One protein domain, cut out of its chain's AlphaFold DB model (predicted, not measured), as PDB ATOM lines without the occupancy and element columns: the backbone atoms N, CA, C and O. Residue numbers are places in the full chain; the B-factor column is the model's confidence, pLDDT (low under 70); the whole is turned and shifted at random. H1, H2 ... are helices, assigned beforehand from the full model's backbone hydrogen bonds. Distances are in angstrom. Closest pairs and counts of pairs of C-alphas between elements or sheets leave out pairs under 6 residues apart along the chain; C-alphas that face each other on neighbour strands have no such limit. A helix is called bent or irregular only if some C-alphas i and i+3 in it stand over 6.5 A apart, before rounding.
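What this domain is: This is residues 100 to 251 of the 323 residues of an uncharacterized protein of Steccherinum ochraceum (UniProt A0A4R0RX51). Four helices lie side by side in a loose layer in the order H1, H5, H4, H3, with H5 in the middle of the whole, and the kinked H2 crosses the first part of H5. Residues 128 to 146 and 190 to 197 stick out from the body. The printed part has 152 residues with five named helices, H1 to H5 along the chain, and no named strand; the class is all helix. It is only just compact, close to loose, with a radius of gyration of the C-alphas of 17.6 A, and the C-alphas span 53 by 39 by 25 A.

How they stand to each other: H1, residues 102 to 126, touches H5, residues 223 to 247, the hub, which touches three other helices. The closest C-alphas of H1 and H5 are those of Val 106 and Ala 228, 5.3 A apart, and the two run the same way at a shallow tilt of 21 degrees. H2, residues 135 to 161, touches H5 with residues 151 to 156 alone, the closest C-alphas being those of Ser 155 and Phe 227, 6.4 A apart. They run opposite ways at a steep tilt of 45 degrees. H3, residues 167 to 184, and H4, residues 195 to 217, form a helical hairpin with a shallow tilt of 22 degrees; the C-alphas of Asn 181 and Ser 205 are its closest, 4.3 A. H4 and H5 form a second helical hairpin at a shallow tilt of 23 degrees, closest at the C-alphas of Ala 217 and Val 226, 4.9 A. H3 is apart from H1 and H5, and H1 is apart from H2. Every O i to N i+4 pair is within hydrogen-bond range in H1 and H3; the counts are 21 of 23 in H2, 18 of 19 in H4 and 18 of 21 in H5.

Where its parts are: H1 begins at C-alpha 102 (109.930, 100.129, 146.792) and is 35.9 A from first to last C-alpha. H2 measures 38.3 A, has a kink of 30 degrees near residue 154, and is only just irregular: C-alphas 153 and 156 are 6.6 A apart. H3 measures 25.7 A, and H4 measures 32.9 A from C-alpha 195 (137.900, 84.907, 122.373). H5 measures 34.1 A, has a kink of 32 degrees near residue 241, and ends at C-alpha 247 (120.468, 77.128, 129.831).

The domain as a whole: The C-alphas of Arg 130 and Ser 166 are the two farthest apart, 54.1 A. The printed part has no cut and no long link. The mean pLDDT of the printed part is 74.1; 51 residues are under 70, among them 125 to 144, 148 to 164 and 188 to 198.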
ATOM      1  N   LEU A 100     104.664 102.360 142.196       59.81
ATOM      2  CA  LEU A 100     105.683 101.334 142.458       59.81
ATOM      3  C   LEU A 100     106.203 101.479 143.890       59.81
ATOM      4  O   LEU A 100     107.132 102.233 144.157       59.81
ATOM      5  N   ASP A 101     105.596 100.737 144.817       72.12
ATOM      6  CA  ASP A 101     106.105 100.622 146.184       72.12
ATOM      7  C   ASP A 101     107.526 100.005 146.138       72.12
ATOM      8  O   ASP A 101     107.693  98.920 145.563       72.12
ATOM      9  N   PRO A 102     108.556 100.646 146.731       69.69
ATOM     10  CA  PRO A 102     109.930 100.129 146.792       69.69
ATOM     11  C   PRO A 102     110.015  98.676 147.265       69.69
ATOM     12  O   PRO A 102     110.866  97.898 146.825       69.69
ATOM     13  N   ARG A 103     109.078  98.278 148.131       78.19
ATOM     14  CA  ARG A 103     108.963  96.919 148.668       78.19
ATOM     15  C   ARG A 103     108.669  95.896 147.577       78.19
ATOM     16  O   ARG A 103     109.206  94.793 147.626       78.19
ATOM     17  N   ILE A 104     107.855  96.250 146.581       78.06
ATOM     18  CA  ILE A 104     107.539  95.371 145.447       78.06
ATOM     19  C   ILE A 104     108.815  95.087 144.657       78.06
ATOM     20  O   ILE A 104     109.055  93.942 144.285       78.06
ATOM     21  N   LEU A 105     109.673  96.091 144.461       73.56
ATOM     22  CA  LEU A 105     110.930  95.922 143.734       73.56
ATOM     23  C   LEU A 105     111.900  94.986 144.474       73.56
ATOM     24  O   LEU A 105     112.545  94.137 143.852       73.56
ATOM     25  N   VAL A 106     111.952  95.081 145.808       78.06
ATOM     26  CA  VAL A 106     112.704  94.140 146.654       78.06
ATOM     27  C   VAL A 106     112.151  92.723 146.510       78.06
ATOM     28  O   VAL A 106     112.916  91.804 146.227       78.06
ATOM     29  N   TRP A 107     110.835  92.534 146.637       80.12
ATOM     30  CA  TRP A 107     110.206  91.217 146.486       80.12
ATOM     31  C   TRP A 107     110.424  90.619 145.098       80.12
ATOM     32  O   TRP A 107     110.772  89.445 144.995       80.12
ATOM     33  N   VAL A 108     110.309  91.418 144.036       79.44
ATOM     34  CA  VAL A 108     110.615  90.989 142.663       79.44
ATOM     35  C   VAL A 108     112.070  90.536 142.551       79.44
ATOM     36  O   VAL A 108     112.330  89.485 141.972       79.44
ATOM     37  N   SER A 109     113.012  91.269 143.151       80.38
ATOM     38  CA  SER A 109     114.442  90.925 143.133       80.38
ATOM     39  C   SER A 109     114.748  89.657 143.940       80.38
ATOM     40  O   SER A 109     115.568  88.833 143.532       80.38
ATOM     41  N   VAL A 110     114.071  89.454 145.073       77.62
ATOM     42  CA  VAL A 110     114.186  88.234 145.888       77.62
ATOM     43  C   VAL A 110     113.607  87.031 145.144       77.62
ATOM     44  O   VAL A 110     114.277  86.007 145.034       77.62
ATOM     45  N   ILE A 111     112.407  87.153 144.571       81.94
ATOM     46  CA  ILE A 111     111.767  86.084 143.787       81.94
ATOM     47  C   ILE A 111     112.613  85.744 142.557       81.94
ATOM     48  O   ILE A 111     112.828  84.568 142.275       81.94
ATOM     49  N   SER A 112     113.141  86.753 141.858       80.06
ATOM     50  CA  SER A 112     114.098  86.601 140.752       80.06
ATOM     51  C   SER A 112     115.311  85.768 141.174       80.06
ATOM     52  O   SER A 112     115.642  84.783 140.514       80.06
ATOM     53  N   PHE A 113     115.927  86.104 142.312       77.56
ATOM     54  CA  PHE A 113     117.088  85.387 142.832       77.56
ATOM     55  C   PHE A 113     116.769  83.935 143.186       77.56
ATOM     56  O   PHE A 113     117.498  83.031 142.783       77.56
ATOM     57  N   VAL A 114     115.663  83.702 143.897       75.81
ATOM     58  CA  VAL A 114     115.217  82.356 144.279       75.81
ATOM     59  C   VAL A 114     114.891  81.531 143.036       75.81
ATOM     60  O   VAL A 114     115.336  80.393 142.915       75.81
ATOM     61  N   THR A 115     114.185  82.108 142.065       79.12
ATOM     62  CA  THR A 115     113.868  81.434 140.798       79.12
ATOM     63  C   THR A 115     115.148  81.105 140.031       79.12
ATOM     64  O   THR A 115     115.335  79.972 139.606       79.12
ATOM     65  N   GLY A 116     116.086  82.048 139.920       78.38
ATOM     66  CA  GLY A 116     117.384  81.809 139.290       78.38
ATOM     67  C   GLY A 116     118.193  80.714 139.989       78.38
ATOM     68  O   GLY A 116     118.756  79.854 139.317       78.38
ATOM     69  N   TYR A 117     118.203  80.702 141.325       75.06
ATOM     70  CA  TYR A 117     118.875  79.679 142.127       75.06
ATOM     71  C   TYR A 117     118.222  78.299 141.975       75.06
ATOM     72  O   TYR A 117     118.923  77.316 141.767       75.06
ATOM     73  N   THR A 118     116.889  78.211 141.998       77.00
ATOM     74  CA  THR A 118     116.176  76.940 141.774       77.00
ATOM     75  C   THR A 118     116.384  76.411 140.358       77.00
ATOM     76  O   THR A 118     116.652  75.228 140.196       77.00
ATOM     77  N   VAL A 119     116.348  77.267 139.329       78.38
ATOM     78  CA  VAL A 119     116.663  76.875 137.944       78.38
ATOM     79  C   VAL A 119     118.116  76.417 137.831       78.38
ATOM     80  O   VAL A 119     118.396  75.444 137.134       78.38
ATOM     81  N   TRP A 120     119.037  77.082 138.530       74.19
ATOM     82  CA  TRP A 120     120.440  76.688 138.599       74.19
ATOM     83  C   TRP A 120     120.617  75.307 139.245       74.19
ATOM     84  O   TRP A 120     121.241  74.440 138.643       74.19
ATOM     85  N   GLU A 121     120.021  75.070 140.415       74.38
ATOM     86  CA  GLU A 121     120.031  73.776 141.114       74.38
ATOM     87  C   GLU A 121     119.367  72.667 140.286       74.38
ATOM     88  O   GLU A 121     119.925  71.582 140.147       74.38
ATOM     89  N   VAL A 122     118.214  72.938 139.665       74.88
ATOM     90  CA  VAL A 122     117.507  71.979 138.800       74.88
ATOM     91  C   VAL A 122     118.333  71.657 137.558       74.88
ATOM     92  O   VAL A 122     118.464  70.488 137.210       74.88
ATOM     93  N   HIS A 123     118.951  72.651 136.915       70.81
ATOM     94  CA  HIS A 123     119.852  72.409 135.791       70.81
ATOM     95  C   HIS A 123     121.062  71.574 136.223       70.81
ATOM     96  O   HIS A 123     121.409  70.627 135.529       70.81
ATOM     97  N   GLN A 124     121.678  71.867 137.375       70.56
ATOM     98  CA  GLN A 124     122.776  71.051 137.909       70.56
ATOM     99  C   GLN A 124     122.338  69.621 138.247       70.56
ATOM    100  O   GLN A 124     123.072  68.675 137.968       70.56
ATOM    101  N   CYS A 125     121.131  69.455 138.786       65.88
ATOM    102  CA  CYS A 125     120.539  68.155 139.075       65.88
ATOM    103  C   CYS A 125     120.291  67.348 137.789       65.88
ATOM    104  O   CYS A 125     120.596  66.157 137.744       65.88
ATOM    105  N   LEU A 126     119.803  68.006 136.732       68.75
ATOM    106  CA  LEU A 126     119.501  67.394 135.437       68.75
ATOM    107  C   LEU A 126     120.753  67.072 134.598       68.75
ATOM    108  O   LEU A 126     120.689  66.166 133.772       68.75
ATOM    109  N   THR A 127     121.884  67.771 134.783       67.19
ATOM    110  CA  THR A 127     123.098  67.594 133.954       67.19
ATOM    111  C   THR A 127     124.204  66.685 134.529       67.19
ATOM    112  O   THR A 127     125.226  66.560 133.865       67.19
ATOM    113  N   VAL A 128     123.997  65.981 135.661       61.28
ATOM    114  CA  VAL A 128     124.950  65.016 136.306       61.28
ATOM    115  C   VAL A 128     126.118  65.745 137.023       61.28
ATOM    116  O   VAL A 128     126.733  66.629 136.448       61.28
ATOM    117  N   THR A 129     126.498  65.556 138.299       48.03
ATOM    118  CA  THR A 129     126.641  64.404 139.218       48.03
ATOM    119  C   THR A 129     126.392  64.900 140.656       48.03
ATOM    120  O   THR A 129     126.799  66.013 140.987       48.03
ATOM    121  N   ARG A 130     125.811  64.081 141.550       55.47
ATOM    122  CA  ARG A 130     125.861  64.320 143.008       55.47
ATOM    123  C   ARG A 130     127.324  64.382 143.462       55.47
ATOM    124  O   ARG A 130     127.926  63.349 143.731       55.47
ATOM    125  N   GLN A 131     127.883  65.574 143.606       40.25
ATOM    126  CA  GLN A 131     129.045  65.794 144.457       40.25
ATOM    127  C   GLN A 131     128.749  66.989 145.364       40.25
ATOM    128  O   GLN A 131     128.710  68.119 144.898       40.25
ATOM    129  N   ALA A 132     128.449  66.659 146.632       41.47
ATOM    130  CA  ALA A 132     128.791  67.353 147.885       41.47
ATOM    131  C   ALA A 132     128.829  68.903 147.861       41.47
ATOM    132  O   ALA A 132     129.542  69.508 147.082       41.47
ATOM    133  N   ALA A 133     128.235  69.677 148.767       54.16
ATOM    134  CA  ALA A 133     127.925  69.510 150.183       54.16
ATOM    135  C   ALA A 133     127.353  70.869 150.680       54.16
ATOM    136  O   ALA A 133     127.545  71.884 150.007       54.16
ATOM    137  N   PRO A 134     126.770  70.951 151.893       51.38
ATOM    138  CA  PRO A 134     126.351  72.202 152.562       51.38
ATOM    139  C   PRO A 134     127.396  73.344 152.600       51.38
ATOM    140  O   PRO A 134     127.048  74.503 152.836       51.38
ATOM    141  N   ALA A 135     128.673  73.056 152.330       51.03
ATOM    142  CA  ALA A 135     129.746  74.044 152.220       51.03
ATOM    143  C   ALA A 135     129.580  75.027 151.038       51.03
ATOM    144  O   ALA A 135     130.044  76.167 151.128       51.03
ATOM    145  N   SER A 136     128.906  74.634 149.947       58.75
ATOM    146  CA  SER A 136     128.620  75.539 148.819       58.75
ATOM    147  C   SER A 136     127.584  76.600 149.197       58.75
ATOM    148  O   SER A 136     127.761  77.769 148.855       58.75
ATOM    149  N   ILE A 137     126.573  76.218 149.985       60.00
ATOM    150  CA  ILE A 137     125.532  77.118 150.497       60.00
ATOM    151  C   ILE A 137     126.158  78.138 151.443       60.00
ATOM    152  O   ILE A 137     125.957  79.331 151.259       60.00
ATOM    153  N   ALA A 138     126.991  77.714 152.398       57.56
ATOM    154  CA  ALA A 138     127.662  78.640 153.315       57.56
ATOM    155  C   ALA A 138     128.574  79.643 152.582       57.56
ATOM    156  O   ALA A 138     128.625  80.820 152.939       57.56
ATOM    157  N   LYS A 139     129.265  79.209 151.520       61.47
ATOM    158  CA  LYS A 139     130.098  80.084 150.681       61.47
ATOM    159  C   LYS A 139     129.256  81.045 149.834       61.47
ATOM    160  O   LYS A 139     129.619  82.215 149.719       61.47
ATOM    161  N   ALA A 140     128.127  80.584 149.297       59.00
ATOM    162  CA  ALA A 140     127.171  81.405 148.558       59.00
ATOM    163  C   ALA A 140     126.479  82.433 149.466       59.00
ATOM    164  O   ALA A 140     126.413  83.607 149.117       59.00
ATOM    165  N   VAL A 141     126.057  82.020 150.662       66.19
ATOM    166  CA  VAL A 141     125.478  82.884 151.697       66.19
ATOM    167  C   VAL A 141     126.506  83.910 152.156       66.19
ATOM    168  O   VAL A 141     126.209  85.096 152.149       66.19
ATOM    169  N   LYS A 142     127.749  83.506 152.450       65.19
ATOM    170  CA  LYS A 142     128.830  84.440 152.800       65.19
ATOM    171  C   LYS A 142     129.095  85.450 151.684       65.19
ATOM    172  O   LYS A 142     129.196  86.640 151.957       65.19
ATOM    173  N   SER A 143     129.190  85.000 150.434       68.25
ATOM    174  CA  SER A 143     129.390  85.890 149.285       68.25
ATOM    175  C   SER A 143     128.203  86.835 149.077       68.25
ATOM    176  O   SER A 143     128.408  88.010 148.800       68.25
ATOM    177  N   SER A 144     126.973  86.342 149.228       66.44
ATOM    178  CA  SER A 144     125.749  87.134 149.098       66.44
ATOM    179  C   SER A 144     125.639  88.172 150.214       66.44
ATOM    180  O   SER A 144     125.353  89.329 149.928       66.44
ATOM    181  N   ILE A 145     125.974  87.799 151.453       71.50
ATOM    182  CA  ILE A 145     126.050  88.701 152.607       71.50
ATOM    183  C   ILE A 145     127.123  89.773 152.386       71.50
ATOM    184  O   ILE A 145     126.860  90.942 152.635       71.50
ATOM    185  N   LEU A 146     128.305  89.420 151.873       68.88
ATOM    186  CA  LEU A 146     129.359  90.399 151.580       68.88
ATOM    187  C   LEU A 146     128.952  91.382 150.480       68.88
ATOM    188  O   LEU A 146     129.190  92.577 150.627       68.88
ATOM    189  N   VAL A 147     128.305  90.908 149.413       70.19
ATOM    190  CA  VAL A 147     127.747  91.785 148.371       70.19
ATOM    191  C   VAL A 147     126.629  92.658 148.947       70.19
ATOM    192  O   VAL A 147     126.590  93.848 148.667       70.19
ATOM    193  N   PHE A 148     125.765  92.107 149.799       68.31
ATOM    194  CA  PHE A 148     124.688  92.837 150.471       68.31
ATOM    195  C   PHE A 148     125.225  93.955 151.377       68.31
ATOM    196  O   PHE A 148     124.805  95.100 151.247       68.31
ATOM    197  N   LEU A 149     126.206  93.657 152.235       65.25
ATOM    198  CA  LEU A 149     126.882  94.637 153.094       65.25
ATOM    199  C   LEU A 149     127.653  95.681 152.279       65.25
ATOM    200  O   LEU A 149     127.582  96.868 152.595       65.25
ATOM    201  N   ALA A 150     128.344  95.268 151.212       68.12
ATOM    202  CA  ALA A 150     129.042  96.188 150.321       68.12
ATOM    203  C   ALA A 150     128.058  97.155 149.646       68.12
ATOM    204  O   ALA A 150     128.260  98.364 149.711       68.12
ATOM    205  N   LEU A 151     126.957  96.648 149.083       64.81
ATOM    206  CA  LEU A 151     125.913  97.465 148.458       64.81
ATOM    207  C   LEU A 151     125.228  98.398 149.465       64.81
ATOM    208  O   LEU A 151     125.002  99.563 149.147       64.81
ATOM    209  N   LEU A 152     124.959  97.932 150.690       63.03
ATOM    210  CA  LEU A 152     124.411  98.768 151.762       63.03
ATOM    211  C   LEU A 152     125.356  99.906 152.154       63.03
ATOM    212  O   LEU A 152     124.903 101.028 152.344       63.03
ATOM    213  N   SER A 153     126.660  99.639 152.248       62.41
ATOM    214  CA  SER A 153     127.653 100.675 152.559       62.41
ATOM    215  C   SER A 153     127.887 101.650 151.401       62.41
ATOM    216  O   SER A 153     128.223 102.811 151.622       62.41
ATOM    217  N   LEU A 154     127.678 101.191 150.165       67.75
ATOM    218  CA  LEU A 154     127.902 101.973 148.957       67.75
ATOM    219  C   LEU A 154     126.691 102.857 148.614       67.75
ATOM    220  O   LEU A 154     126.879 103.933 148.058       67.75
ATOM    221  N   SER A 155     125.471 102.466 149.004       67.44
ATOM    222  CA  SER A 155     124.226 103.218 148.750       67.44
ATOM    223  C   SER A 155     124.288 104.694 149.212       67.44
ATOM    224  O   SER A 155     124.065 105.586 148.388       67.44
ATOM    225  N   PRO A 156     124.675 105.002 150.472       62.75
ATOM    226  CA  PRO A 156     124.795 106.384 150.951       62.75
ATOM    227  C   PRO A 156     125.941 107.151 150.273       62.75
ATOM    228  O   PRO A 156     125.855 108.359 150.050       62.75
ATOM    229  N   VAL A 157     127.020 106.453 149.918       61.59
ATOM    230  CA  VAL A 157     128.211 107.033 149.277       61.59
ATOM    231  C   VAL A 157     127.904 107.437 147.833       61.59
ATOM    232  O   VAL A 157     128.232 108.543 147.416       61.59
ATOM    233  N   LEU A 158     127.191 106.592 147.088       61.06
ATOM    234  CA  LEU A 158     126.739 106.884 145.725       61.06
ATOM    235  C   LEU A 158     125.777 108.069 145.696       61.06
ATOM    236  O   LEU A 158     125.921 108.957 144.858       61.06
ATOM    237  N   ARG A 159     124.840 108.115 146.650       60.19
ATOM    238  CA  ARG A 159     123.891 109.222 146.792       60.19
ATOM    239  C   ARG A 159     124.600 110.548 147.072       60.19
ATOM    240  O   ARG A 159     124.279 111.555 146.446       60.19
ATOM    241  N   THR A 160     125.579 110.552 147.977       63.62
ATOM    242  CA  THR A 160     126.307 111.776 148.350       63.62
ATOM    243  C   THR A 160     127.268 112.260 147.257       63.62
ATOM    244  O   THR A 160     127.344 113.465 147.028       63.62
ATOM    245  N   LEU A 161     127.931 111.362 146.517       59.59
ATOM    246  CA  LEU A 161     128.852 111.720 145.422       59.59
ATOM    247  C   LEU A 161     128.159 112.385 144.225       59.59
ATOM    248  O   LEU A 161     128.722 113.292 143.619       59.59
ATOM    249  N   THR A 162     126.938 111.970 143.886       65.25
ATOM    250  CA  THR A 162     126.202 112.532 142.737       65.25
ATOM    251  C   THR A 162     125.256 113.675 143.104       65.25
ATOM    252  O   THR A 162     124.609 114.232 142.221       65.25
ATOM    253  N   ALA A 163     125.165 114.049 144.386       58.94
ATOM    254  CA  ALA A 163     124.260 115.104 144.851       58.94
ATOM    255  C   ALA A 163     124.582 116.485 144.246       58.94
ATOM    256  O   ALA A 163     123.680 117.299 144.061       58.94
ATOM    257  N   ALA A 164     125.851 116.734 143.903       60.72
ATOM    258  CA  ALA A 164     126.301 117.975 143.268       60.72
ATOM    259  C   ALA A 164     126.133 117.984 141.734       60.72
ATOM    260  O   ALA A 164     126.372 119.008 141.095       60.72
ATOM    261  N   THR A 165     125.747 116.859 141.123       72.38
ATOM    262  CA  THR A 165     125.542 116.750 139.673       72.38
ATOM    263  C   THR A 165     124.079 117.023 139.319       72.38
ATOM    264  O   THR A 165     123.158 116.539 139.977       72.38
ATOM    265  N   SER A 166     123.851 117.806 138.261       76.62
ATOM    266  CA  SER A 166     122.507 118.099 137.759       76.62
ATOM    267  C   SER A 166     121.797 116.831 137.268       76.62
ATOM    268  O   SER A 166     122.403 115.936 136.673       76.62
ATOM    269  N   SER A 167     120.481 116.765 137.492       77.56
ATOM    270  CA  SER A 167     119.647 115.623 137.095       77.56
ATOM    271  C   SER A 167     119.745 115.328 135.597       77.56
ATOM    272  O   SER A 167     119.894 114.173 135.212       77.56
ATOM    273  N   ASP A 168     119.712 116.360 134.754       84.62
ATOM    274  CA  ASP A 168     119.681 116.210 133.293       84.62
ATOM    275  C   ASP A 168     120.938 115.515 132.755       84.62
ATOM    276  O   ASP A 168     120.863 114.655 131.876       84.62
ATOM    277  N   SER A 169     122.101 115.818 133.339       87.12
ATOM    278  CA  SER A 169     123.361 115.167 132.983       87.12
ATOM    279  C   SER A 169     123.407 113.707 133.434       87.12
ATOM    280  O   SER A 169     123.964 112.874 132.725       87.12
ATOM    281  N   ILE A 170     122.788 113.370 134.568       86.44
ATOM    282  CA  ILE A 170     122.697 111.991 135.075       86.44
ATOM    283  C   ILE A 170     121.822 111.127 134.155       86.44
ATOM    284  O   ILE A 170     122.200 109.999 133.818       86.44
ATOM    285  N   TRP A 171     120.688 111.655 133.686       87.81
ATOM    286  CA  TRP A 171     119.844 110.972 132.698       87.81
ATOM    287  C   TRP A 171     120.581 110.757 131.371       87.81
ATOM    288  O   TRP A 171     120.549 109.659 130.819       87.81
ATOM    289  N   ALA A 172     121.305 111.769 130.886       90.69
ATOM    290  CA  ALA A 172     122.096 111.643 129.664       90.69
ATOM    291  C   ALA A 172     123.238 110.620 129.808       90.69
ATOM    292  O   ALA A 172     123.450 109.793 128.922       90.69
ATOM    293  N   LEU A 173     123.954 110.643 130.935       89.12
ATOM    294  CA  LEU A 173     125.089 109.756 131.193       89.12
ATOM    295  C   LEU A 173     124.649 108.299 131.384       89.12
ATOM    296  O   LEU A 173     125.273 107.397 130.828       89.12
ATOM    297  N   SER A 174     123.550 108.058 132.102       90.00
ATOM    298  CA  SER A 174     122.969 106.714 132.229       90.00
ATOM    299  C   SER A 174     122.467 106.182 130.881       90.00
ATOM    300  O   SER A 174     122.756 105.039 130.522       90.00
ATOM    301  N   ALA A 175     121.804 107.012 130.070       91.19
ATOM    302  CA  ALA A 175     121.413 106.631 128.713       91.19
ATOM    303  C   ALA A 175     122.635 106.271 127.848       91.19
ATOM    304  O   ALA A 175     122.649 105.216 127.214       91.19
ATOM    305  N   ALA A 176     123.691 107.089 127.873       92.06
ATOM    306  CA  ALA A 176     124.926 106.827 127.137       92.06
ATOM    307  C   ALA A 176     125.609 105.521 127.580       92.06
ATOM    308  O   ALA A 176     126.036 104.735 126.738       92.06
ATOM    309  N   LEU A 177     125.665 105.246 128.887       90.62
ATOM    310  CA  LEU A 177     126.222 104.000 129.417       90.62
ATOM    311  C   LEU A 177     125.361 102.776 129.075       90.62
ATOM    312  O   LEU A 177     125.911 101.712 128.796       90.62
ATOM    313  N   PHE A 178     124.030 102.903 129.048       92.50
ATOM    314  CA  PHE A 178     123.156 101.820 128.588       92.50
ATOM    315  C   PHE A 178     123.317 101.546 127.092       92.50
ATOM    316  O   PHE A 178     123.338 100.380 126.698       92.50
ATOM    317  N   ILE A 179     123.489 102.590 126.277       92.06
ATOM    318  CA  ILE A 179     123.825 102.454 124.854       92.06
ATOM    319  C   ILE A 179     125.182 101.763 124.708       92.06
ATOM    320  O   ILE A 179     125.292 100.800 123.955       92.06
ATOM    321  N   LEU A 180     126.195 102.184 125.468       89.88
ATOM    322  CA  LEU A 180     127.511 101.548 125.459       89.88
ATOM    323  C   LEU A 180     127.412 100.064 125.837       89.88
ATOM    324  O   LEU A 180     127.935  99.214 125.123       89.88
ATOM    325  N   ASN A 181     126.683  99.733 126.905       91.69
ATOM    326  CA  ASN A 181     126.404  98.348 127.274       91.69
ATOM    327  C   ASN A 181     125.740  97.577 126.122       91.69
ATOM    328  O   ASN A 181     126.178  96.473 125.814       91.69
ATOM    329  N   ALA A 182     124.724  98.158 125.479       88.25
ATOM    330  CA  ALA A 182     124.008  97.528 124.375       88.25
ATOM    331  C   ALA A 182     124.891  97.312 123.138       88.25
ATOM    332  O   ALA A 182     124.686  96.323 122.444       88.25
ATOM    333  N   LEU A 183     125.862  98.193 122.873       87.94
ATOM    334  CA  LEU A 183     126.804  98.082 121.752       87.94
ATOM    335  C   LEU A 183     127.929  97.073 122.013       87.94
ATOM    336  O   LEU A 183     128.351  96.380 121.093       87.94
ATOM    337  N   LEU A 184     128.428  97.003 123.251       85.69
ATOM    338  CA  LEU A 184     129.549  96.134 123.630       85.69
ATOM    339  C   LEU A 184     129.110  94.740 124.090       85.69
ATOM    340  O   LEU A 184     129.964  93.876 124.306       85.69
ATOM    341  N   ALA A 185     127.808  94.527 124.277       83.25
ATOM    342  CA  ALA A 185     127.269  93.236 124.667       83.25
ATOM    343  C   ALA A 185     127.604  92.164 123.619       83.25
ATOM    344  O   ALA A 185     127.414  92.342 122.416       83.25
ATOM    345  N   ASP A 186     128.086  91.015 124.092       75.69
ATOM    346  CA  ASP A 186     128.388  89.872 123.236       75.69
ATOM    347  C   ASP A 186     127.082  89.197 122.775       75.69
ATOM    348  O   ASP A 186     126.498  88.384 123.496       75.69
ATOM    349  N   TYR A 187     126.633  89.508 121.555       73.81
ATOM    350  CA  TYR A 187     125.504  88.822 120.900       73.81
ATOM    351  C   TYR A 187     125.933  87.611 120.052       73.81
ATOM    352  O   TYR A 187     125.084  86.842 119.603       73.81
ATOM    353  N   THR A 188     127.238  87.423 119.830       63.16
ATOM    354  CA  THR A 188     127.774  86.348 118.982       63.16
ATOM    355  C   THR A 188     127.735  84.995 119.686       63.16
ATOM    356  O   THR A 188     128.432  84.755 120.673       63.16
ATOM    357  N   SER A 189     126.986  84.058 119.108       52.69
ATOM    358  CA  SER A 189     127.167  82.627 119.335       52.69
ATOM    359  C   SER A 189     128.109  82.066 118.266       52.69
ATOM    360  O   SER A 189     127.763  82.137 117.094       52.69
ATOM    361  N   LEU A 190     129.222  81.444 118.674       49.16
ATOM    362  CA  LEU A 190     130.060  80.547 117.849       49.16
ATOM    363  C   LEU A 190     131.097  81.187 116.910       49.16
ATOM    364  O   LEU A 190     131.128  80.851 115.735       49.16
ATOM    365  N   ASP A 191     132.040  81.980 117.425       45.66
ATOM    366  CA  ASP A 191     133.306  82.116 116.691       45.66
ATOM    367  C   ASP A 191     134.528  81.951 117.601       45.66
ATOM    368  O   ASP A 191     134.639  82.543 118.679       45.66
ATOM    369  N   THR A 192     135.413  81.031 117.229       51.25
ATOM    370  CA  THR A 192     136.592  80.623 118.010       51.25
ATOM    371  C   THR A 192     137.759  81.595 117.871       51.25
ATOM    372  O   THR A 192     138.610  81.630 118.756       51.25
ATOM    373  N   ALA A 193     137.761  82.445 116.841       54.03
ATOM    374  CA  ALA A 193     138.862  83.364 116.549       54.03
ATOM    375  C   ALA A 193     138.900  84.631 117.433       54.03
ATOM    376  O   ALA A 193     139.937  85.281 117.544       54.03
ATOM    377  N   SER A 194     137.797  84.995 118.095       55.38
ATOM    378  CA  SER A 194     137.631  86.301 118.760       55.38
ATOM    379  C   SER A 194     137.551  86.242 120.293       55.38
ATOM    380  O   SER A 194     137.184  87.230 120.932       55.38
ATOM    381  N   ARG A 195     137.985  85.132 120.913       58.53
ATOM    382  CA  ARG A 195     137.900  84.907 122.373       58.53
ATOM    383  C   ARG A 195     138.541  86.011 123.225       58.53
ATOM    384  O   ARG A 195     137.993  86.383 124.259       58.53
ATOM    385  N   GLY A 196     139.687  86.545 122.790       59.50
ATOM    386  CA  GLY A 196     140.427  87.571 123.535       59.50
ATOM    387  C   GLY A 196     139.704  88.921 123.583       59.50
ATOM    388  O   GLY A 196     139.500  89.477 124.659       59.50
ATOM    389  N   ARG A 197     139.245  89.429 122.431       59.72
ATOM    390  CA  ARG A 197     138.553  90.729 122.328       59.72
ATOM    391  C   ARG A 197     137.131  90.691 122.901       59.72
ATOM    392  O   ARG A 197     136.710  91.666 123.515       59.72
ATOM    393  N   GLN A 198     136.435  89.562 122.759       63.97
ATOM    394  CA  GLN A 198     135.106  89.337 123.348       63.97
ATOM    395  C   GLN A 198     135.138  89.439 124.874       63.97
ATOM    396  O   GLN A 198     134.294  90.096 125.472       63.97
ATOM    397  N   SER A 199     136.173  88.888 125.519       71.62
ATOM    398  CA  SER A 199     136.285  88.959 126.981       71.62
ATOM    399  C   SER A 199     136.357  90.400 127.505       71.62
ATOM    400  O   SER A 199     135.663  90.737 128.461       71.62
ATOM    401  N   LEU A 200     137.120  91.277 126.841       77.31
ATOM    402  CA  LEU A 200     137.247  92.684 127.232       77.31
ATOM    403  C   LEU A 200     135.966  93.475 126.944       77.31
ATOM    404  O   LEU A 200     135.533  94.247 127.797       77.31
ATOM    405  N   SER A 201     135.340  93.253 125.782       83.62
ATOM    406  CA  SER A 201     134.059  93.885 125.432       83.62
ATOM    407  C   SER A 201     132.960  93.487 126.415       83.62
ATOM    408  O   SER A 201     132.248  94.348 126.925       83.62
ATOM    409  N   SER A 202     132.882  92.202 126.767       81.62
ATOM    410  CA  SER A 202     131.915  91.690 127.737       81.62
ATOM    411  C   SER A 202     132.132  92.263 129.135       81.62
ATOM    412  O   SER A 202     131.152  92.610 129.793       81.62
ATOM    413  N   VAL A 203     133.378  92.371 129.608       83.12
ATOM    414  CA  VAL A 203     133.673  92.968 130.924       83.12
ATOM    415  C   VAL A 203     133.315  94.452 130.928       83.12
ATOM    416  O   VAL A 203     132.678  94.933 131.864       83.12
ATOM    417  N   LEU A 204     133.672  95.177 129.866       84.88
ATOM    418  CA  LEU A 204     133.369  96.599 129.739       84.88
ATOM    419  C   LEU A 204     131.859  96.860 129.623       84.88
ATOM    420  O   LEU A 204     131.358  97.786 130.254       84.88
ATOM    421  N   SER A 205     131.129  96.015 128.893       90.81
ATOM    422  CA  SER A 205     129.664  96.038 128.779       90.81
ATOM    423  C   SER A 205     128.986  95.864 130.144       90.81
ATOM    424  O   SER A 205     128.208  96.726 130.555       90.81
ATOM    425  N   ILE A 206     129.357  94.826 130.905       85.81
ATOM    426  CA  ILE A 206     128.801  94.572 132.247       85.81
ATOM    427  C   ILE A 206     129.116  95.736 133.194       85.81
ATOM    428  O   ILE A 206     128.229  96.217 133.902       85.81
ATOM    429  N   ASN A 207     130.353  96.237 133.177       87.88
ATOM    430  CA  ASN A 207     130.749  97.374 134.005       87.88
ATOM    431  C   ASN A 207     129.982  98.650 133.631       87.88
ATOM    432  O   ASN A 207     129.569  99.389 134.526       87.88
ATOM    433  N   ALA A 208     129.739  98.896 132.341       89.75
ATOM    434  CA  ALA A 208     128.921 100.014 131.879       89.75
ATOM    435  C   ALA A 208     127.461  99.880 132.344       89.75
ATOM    436  O   ALA A 208     126.880 100.859 132.811       89.75
ATOM    437  N   ALA A 209     126.884  98.675 132.299       90.50
ATOM    438  CA  ALA A 209     125.516  98.418 132.752       90.50
ATOM    439  C   ALA A 209     125.334  98.638 134.262       90.50
ATOM    440  O   ALA A 209     124.386  99.308 134.690       90.50
ATOM    441  N   ILE A 210     126.263  98.109 135.068       87.94
ATOM    442  CA  ILE A 210     126.260  98.283 136.526       87.94
ATOM    443  C   ILE A 210     126.455  99.763 136.866       87.94
ATOM    444  O   ILE A 210     125.674 100.316 137.638       87.94
ATOM    445  N   SER A 211     127.426 100.429 136.233       87.56
ATOM    446  CA  SER A 211     127.685 101.860 136.448       87.56
ATOM    447  C   SER A 211     126.476 102.717 136.077       87.56
ATOM    448  O   SER A 211     126.105 103.603 136.839       87.56
ATOM    449  N   SER A 212     125.807 102.421 134.956       90.19
ATOM    450  CA  SER A 212     124.588 103.128 134.548       90.19
ATOM    451  C   SER A 212     123.469 102.990 135.575       90.19
ATOM    452  O   SER A 212     122.848 103.972 135.978       90.19
ATOM    453  N   SER A 213     123.249 101.761 136.047       90.25
ATOM    454  CA  SER A 213     122.212 101.462 137.035       90.25
ATOM    455  C   SER A 213     122.483 102.170 138.360       90.25
ATOM    456  O   SER A 213     121.561 102.705 138.962       90.25
ATOM    457  N   VAL A 214     123.746 102.210 138.786       85.88
ATOM    458  CA  VAL A 214     124.201 102.892 140.002       85.88
ATOM    459  C   VAL A 214     124.036 104.413 139.899       85.88
ATOM    460  O   VAL A 214     123.528 105.041 140.827       85.88
ATOM    461  N   VAL A 215     124.411 105.000 138.761       86.44
ATOM    462  CA  VAL A 215     124.240 106.434 138.479       86.44
ATOM    463  C   VAL A 215     122.760 106.822 138.455       86.44
ATOM    464  O   VAL A 215     122.392 107.891 138.932       86.44
ATOM    465  N   LEU A 216     121.893 105.956 137.928       86.00
ATOM    466  CA  LEU A 216     120.452 106.183 137.955       86.00
ATOM    467  C   LEU A 216     119.880 106.013 139.372       86.00
ATOM    468  O   LEU A 216     119.039 106.802 139.802       86.00
ATOM    469  N   ALA A 217     120.360 105.009 140.109       84.81
ATOM    470  CA  ALA A 217     119.927 104.719 141.469       84.81
ATOM    471  C   ALA A 217     120.218 105.872 142.428       84.81
ATOM    472  O   ALA A 217     119.404 106.146 143.300       84.81
ATOM    473  N   SER A 218     121.314 106.605 142.246       83.44
ATOM    474  CA  SER A 218     121.680 107.701 143.146       83.44
ATOM    475  C   SER A 218     120.689 108.878 143.162       83.44
ATOM    476  O   SER A 218     120.737 109.711 144.069       83.44
ATOM    477  N   ARG A 219     119.772 108.945 142.186       80.50
ATOM    478  CA  ARG A 219     118.683 109.933 142.122       80.50
ATOM    479  C   ARG A 219     117.418 109.525 142.866       80.50
ATOM    480  O   ARG A 219     116.533 110.367 143.012       80.50
ATOM    481  N   LEU A 220     117.306 108.277 143.312       79.38
ATOM    482  CA  LEU A 220     116.157 107.823 144.086       79.38
ATOM    483  C   LEU A 220     116.238 108.412 145.502       79.38
ATOM    484  O   LEU A 220     117.274 108.363 146.160       79.38
ATOM    485  N   THR A 221     115.128 108.983 145.970       73.44
ATOM    486  CA  THR A 221     115.040 109.659 147.276       73.44
ATOM    487  C   THR A 221     115.115 108.682 148.455       73.44
ATOM    488  O   THR A 221     115.493 109.075 149.562       73.44
ATOM    489  N   ASP A 222     114.765 107.419 148.212       78.56
ATOM    490  CA  ASP A 222     114.629 106.356 149.204       78.56
ATOM    491  C   ASP A 222     115.769 105.330 149.106       78.56
ATOM    492  O   ASP A 222     116.004 104.743 148.046       78.56
ATOM    493  N   ASP A 223     116.449 105.078 150.226       78.75
ATOM    494  CA  ASP A 223     117.640 104.219 150.277       78.75
ATOM    495  C   ASP A 223     117.312 102.747 149.963       78.75
ATOM    496  O   ASP A 223     118.144 102.031 149.393       78.75
ATOM    497  N   ILE A 224     116.085 102.299 150.270       78.19
ATOM    498  CA  ILE A 224     115.608 100.944 149.943       78.19
ATOM    499  C   ILE A 224     115.501 100.784 148.427       78.19
ATOM    500  O   ILE A 224     115.895  99.751 147.883       78.19
ATOM    501  N   SER A 225     115.021 101.813 147.734       80.06
ATOM    502  CA  SER A 225     114.909 101.822 146.277       80.06
ATOM    503  C   SER A 225     116.285 101.801 145.595       80.06
ATOM    504  O   SER A 225     116.471 101.054 144.632       80.06
ATOM    505  N   VAL A 226     117.274 102.545 146.118       83.50
ATOM    506  CA  VAL A 226     118.672 102.512 145.625       83.50
ATOM    507  C   VAL A 226     119.264 101.112 145.778       83.50
ATOM    508  O   VAL A 226     119.861 100.566 144.844       83.50
ATOM    509  N   PHE A 227     119.058 100.508 146.950       81.25
ATOM    510  CA  PHE A 227     119.504  99.154 147.240       81.25
ATOM    511  C   PHE A 227     118.839  98.130 146.306       81.25
ATOM    512  O   PHE A 227     119.531  97.330 145.676       81.25
ATOM    513  N   ALA A 228     117.511  98.182 146.168       82.75
ATOM    514  CA  ALA A 228     116.743  97.270 145.328       82.75
ATOM    515  C   ALA A 228     117.151  97.372 143.853       82.75
ATOM    516  O   ALA A 228     117.379  96.349 143.211       82.75
ATOM    517  N   LEU A 229     117.310  98.591 143.329       82.75
ATOM    518  CA  LEU A 229     117.733  98.819 141.948       82.75
ATOM    519  C   LEU A 229     119.171  98.335 141.703       82.75
ATOM    520  O   LEU A 229     119.446  97.716 140.674       82.75
ATOM    521  N   SER A 230     120.076  98.551 142.662       85.06
ATOM    522  CA  SER A 230     121.460  98.066 142.578       85.06
ATOM    523  C   SER A 230     121.526  96.536 142.615       85.06
ATOM    524  O   SER A 230     122.227  95.922 141.808       85.06
ATOM    525  N   LEU A 231     120.750  95.899 143.497       81.94
ATOM    526  CA  LEU A 231     120.654  94.442 143.575       81.94
ATOM    527  C   LEU A 231     120.057  93.853 142.290       81.94
ATOM    528  O   LEU A 231     120.611  92.906 141.727       81.94
ATOM    529  N   PHE A 232     118.965  94.437 141.795       83.75
ATOM    530  CA  PHE A 232     118.320  94.030 140.549       83.75
ATOM    531  C   PHE A 232     119.250  94.181 139.337       83.75
ATOM    532  O   PHE A 232     119.259  93.324 138.451       83.75
ATOM    533  N   SER A 233     120.072  95.232 139.310       86.19
ATOM    534  CA  SER A 233     121.086  95.448 138.275       86.19
ATOM    535  C   SER A 233     122.121  94.323 138.245       86.19
ATOM    536  O   SER A 233     122.339  93.711 137.198       86.19
ATOM    537  N   VAL A 234     122.696  93.966 139.400       82.62
ATOM    538  CA  VAL A 234     123.652  92.848 139.499       82.62
ATOM    539  C   VAL A 234     122.998  91.530 139.068       82.62
ATOM    540  O   VAL A 234     123.600  90.741 138.334       82.62
ATOM    541  N   GLN A 235     121.745  91.296 139.460       83.56
ATOM    542  CA  GLN A 235     120.992  90.116 139.030       83.56
ATOM    543  C   GLN A 235     120.788  90.075 137.509       83.56
ATOM    544  O   GLN A 235     121.062  89.051 136.884       83.56
ATOM    545  N   SER A 236     120.359  91.184 136.909       84.06
ATOM    546  CA  SER A 236     119.997  91.256 135.489       84.06
ATOM    547  C   SER A 236     121.205  91.289 134.549       84.06
ATOM    548  O   SER A 236     121.146  90.706 133.468       84.06
ATOM    549  N   PHE A 237     122.309  91.936 134.943       83.06
ATOM    550  CA  PHE A 237     123.480  92.129 134.078       83.06
ATOM    551  C   PHE A 237     124.659  91.199 134.376       83.06
ATOM    552  O   PHE A 237     125.457  90.955 133.476       83.06
ATOM    553  N   ALA A 238     124.783  90.642 135.586       78.00
ATOM    554  CA  ALA A 238     125.871  89.712 135.912       78.00
ATOM    555  C   ALA A 238     125.381  88.261 136.016       78.00
ATOM    556  O   ALA A 238     125.875  87.381 135.311       78.00
ATOM    557  N   LEU A 239     124.376  88.003 136.857       77.88
ATOM    558  CA  LEU A 239     123.908  86.639 137.146       77.88
ATOM    559  C   LEU A 239     123.070  86.052 136.003       77.88
ATOM    560  O   LEU A 239     123.283  84.911 135.586       77.88
ATOM    561  N   PHE A 240     122.132  86.830 135.465       82.06
ATOM    562  CA  PHE A 240     121.222  86.369 134.422       82.06
ATOM    563  C   PHE A 240     121.937  85.966 133.115       82.06
ATOM    564  O   PHE A 240     121.633  84.884 132.605       82.06
ATOM    565  N   PRO A 241     122.928  86.710 132.577       78.19
ATOM    566  CA  PRO A 241     123.662  86.279 131.385       78.19
ATOM    567  C   PRO A 241     124.437  84.971 131.588       78.19
ATOM    568  O   PRO A 241     124.527  84.163 130.660       78.19
ATOM    569  N   MET A 242     124.961  84.729 132.796       73.19
ATOM    570  CA  MET A 242     125.619  83.465 133.142       73.19
ATOM    571  C   MET A 242     124.623  82.302 133.142       73.19
ATOM    572  O   MET A 242     124.891  81.270 132.523       73.19
ATOM    573  N   LEU A 243     123.460  82.484 133.780       73.31
ATOM    574  CA  LEU A 243     122.384  81.490 133.803       73.31
ATOM    575  C   LEU A 243     121.867  81.197 132.388       73.31
ATOM    576  O   LEU A 243     121.773  80.037 131.984       73.31
ATOM    577  N   ARG A 244     121.605  82.247 131.602       78.06
ATOM    578  CA  ARG A 244     121.122  82.147 130.222       78.06
ATOM    579  C   ARG A 244     122.089  81.362 129.343       78.06
ATOM    580  O   ARG A 244     121.650  80.469 128.627       78.06
ATOM    581  N   ARG A 245     123.394  81.646 129.414       75.50
ATOM    582  CA  ARG A 245     124.410  80.965 128.592       75.50
ATOM    583  C   ARG A 245     124.465  79.462 128.867       75.50
ATOM    584  O   ARG A 245     124.659  78.689 127.940       75.50
ATOM    585  N   ARG A 246     124.271  79.051 130.124       71.19
ATOM    586  CA  ARG A 246     124.199  77.632 130.510       71.19
ATOM    587  C   ARG A 246     122.912  76.984 130.012       71.19
ATOM    588  O   ARG A 246     122.970  75.936 129.384       71.19
ATOM    589  N   LEU A 247     121.776  77.648 130.219       73.38
ATOM    590  CA  LEU A 247     120.468  77.128 129.831       73.38
ATOM    591  C   LEU A 247     120.309  77.015 128.300       73.38
ATOM    592  O   LEU A 247     119.621  76.130 127.799       73.38
ATOM    593  N   GLN A 248     121.004  77.873 127.548       74.56
ATOM    594  CA  GLN A 248     121.079  77.837 126.084       74.56
ATOM    595  C   GLN A 248     121.967  76.720 125.516       74.56
ATOM    596  O   GLN A 248     121.853  76.425 124.325       74.56
ATOM    597  N   SER A 249     122.819  76.092 126.334       71.94
ATOM    598  CA  SER A 249     123.576  74.896 125.936       71.94
ATOM    599  C   SER A 249     122.701  73.641 125.852       71.94
ATOM    600  O   SER A 249     123.136  72.637 125.296       71.94
ATOM    601  N   GLY A 250     121.488  73.686 126.410       74.25
ATOM    602  CA  GLY A 250     120.508  72.608 126.347       74.25
ATOM    603  C   GLY A 250     119.616  72.655 125.092       74.25
ATOM    604  O   GLY A 250     119.993  73.211 124.055       74.25
ATOM    605  N   PRO A 251     118.403  72.076 125.155       81.12
ATOM    606  CA  PRO A 251     117.479  72.066 124.026       81.12
ATOM    607  C   PRO A 251     116.982  73.477 123.676       81.12
ATOM    608  O   PRO A 251     116.644  74.282 124.546       81.12
TER     609      PRO A 251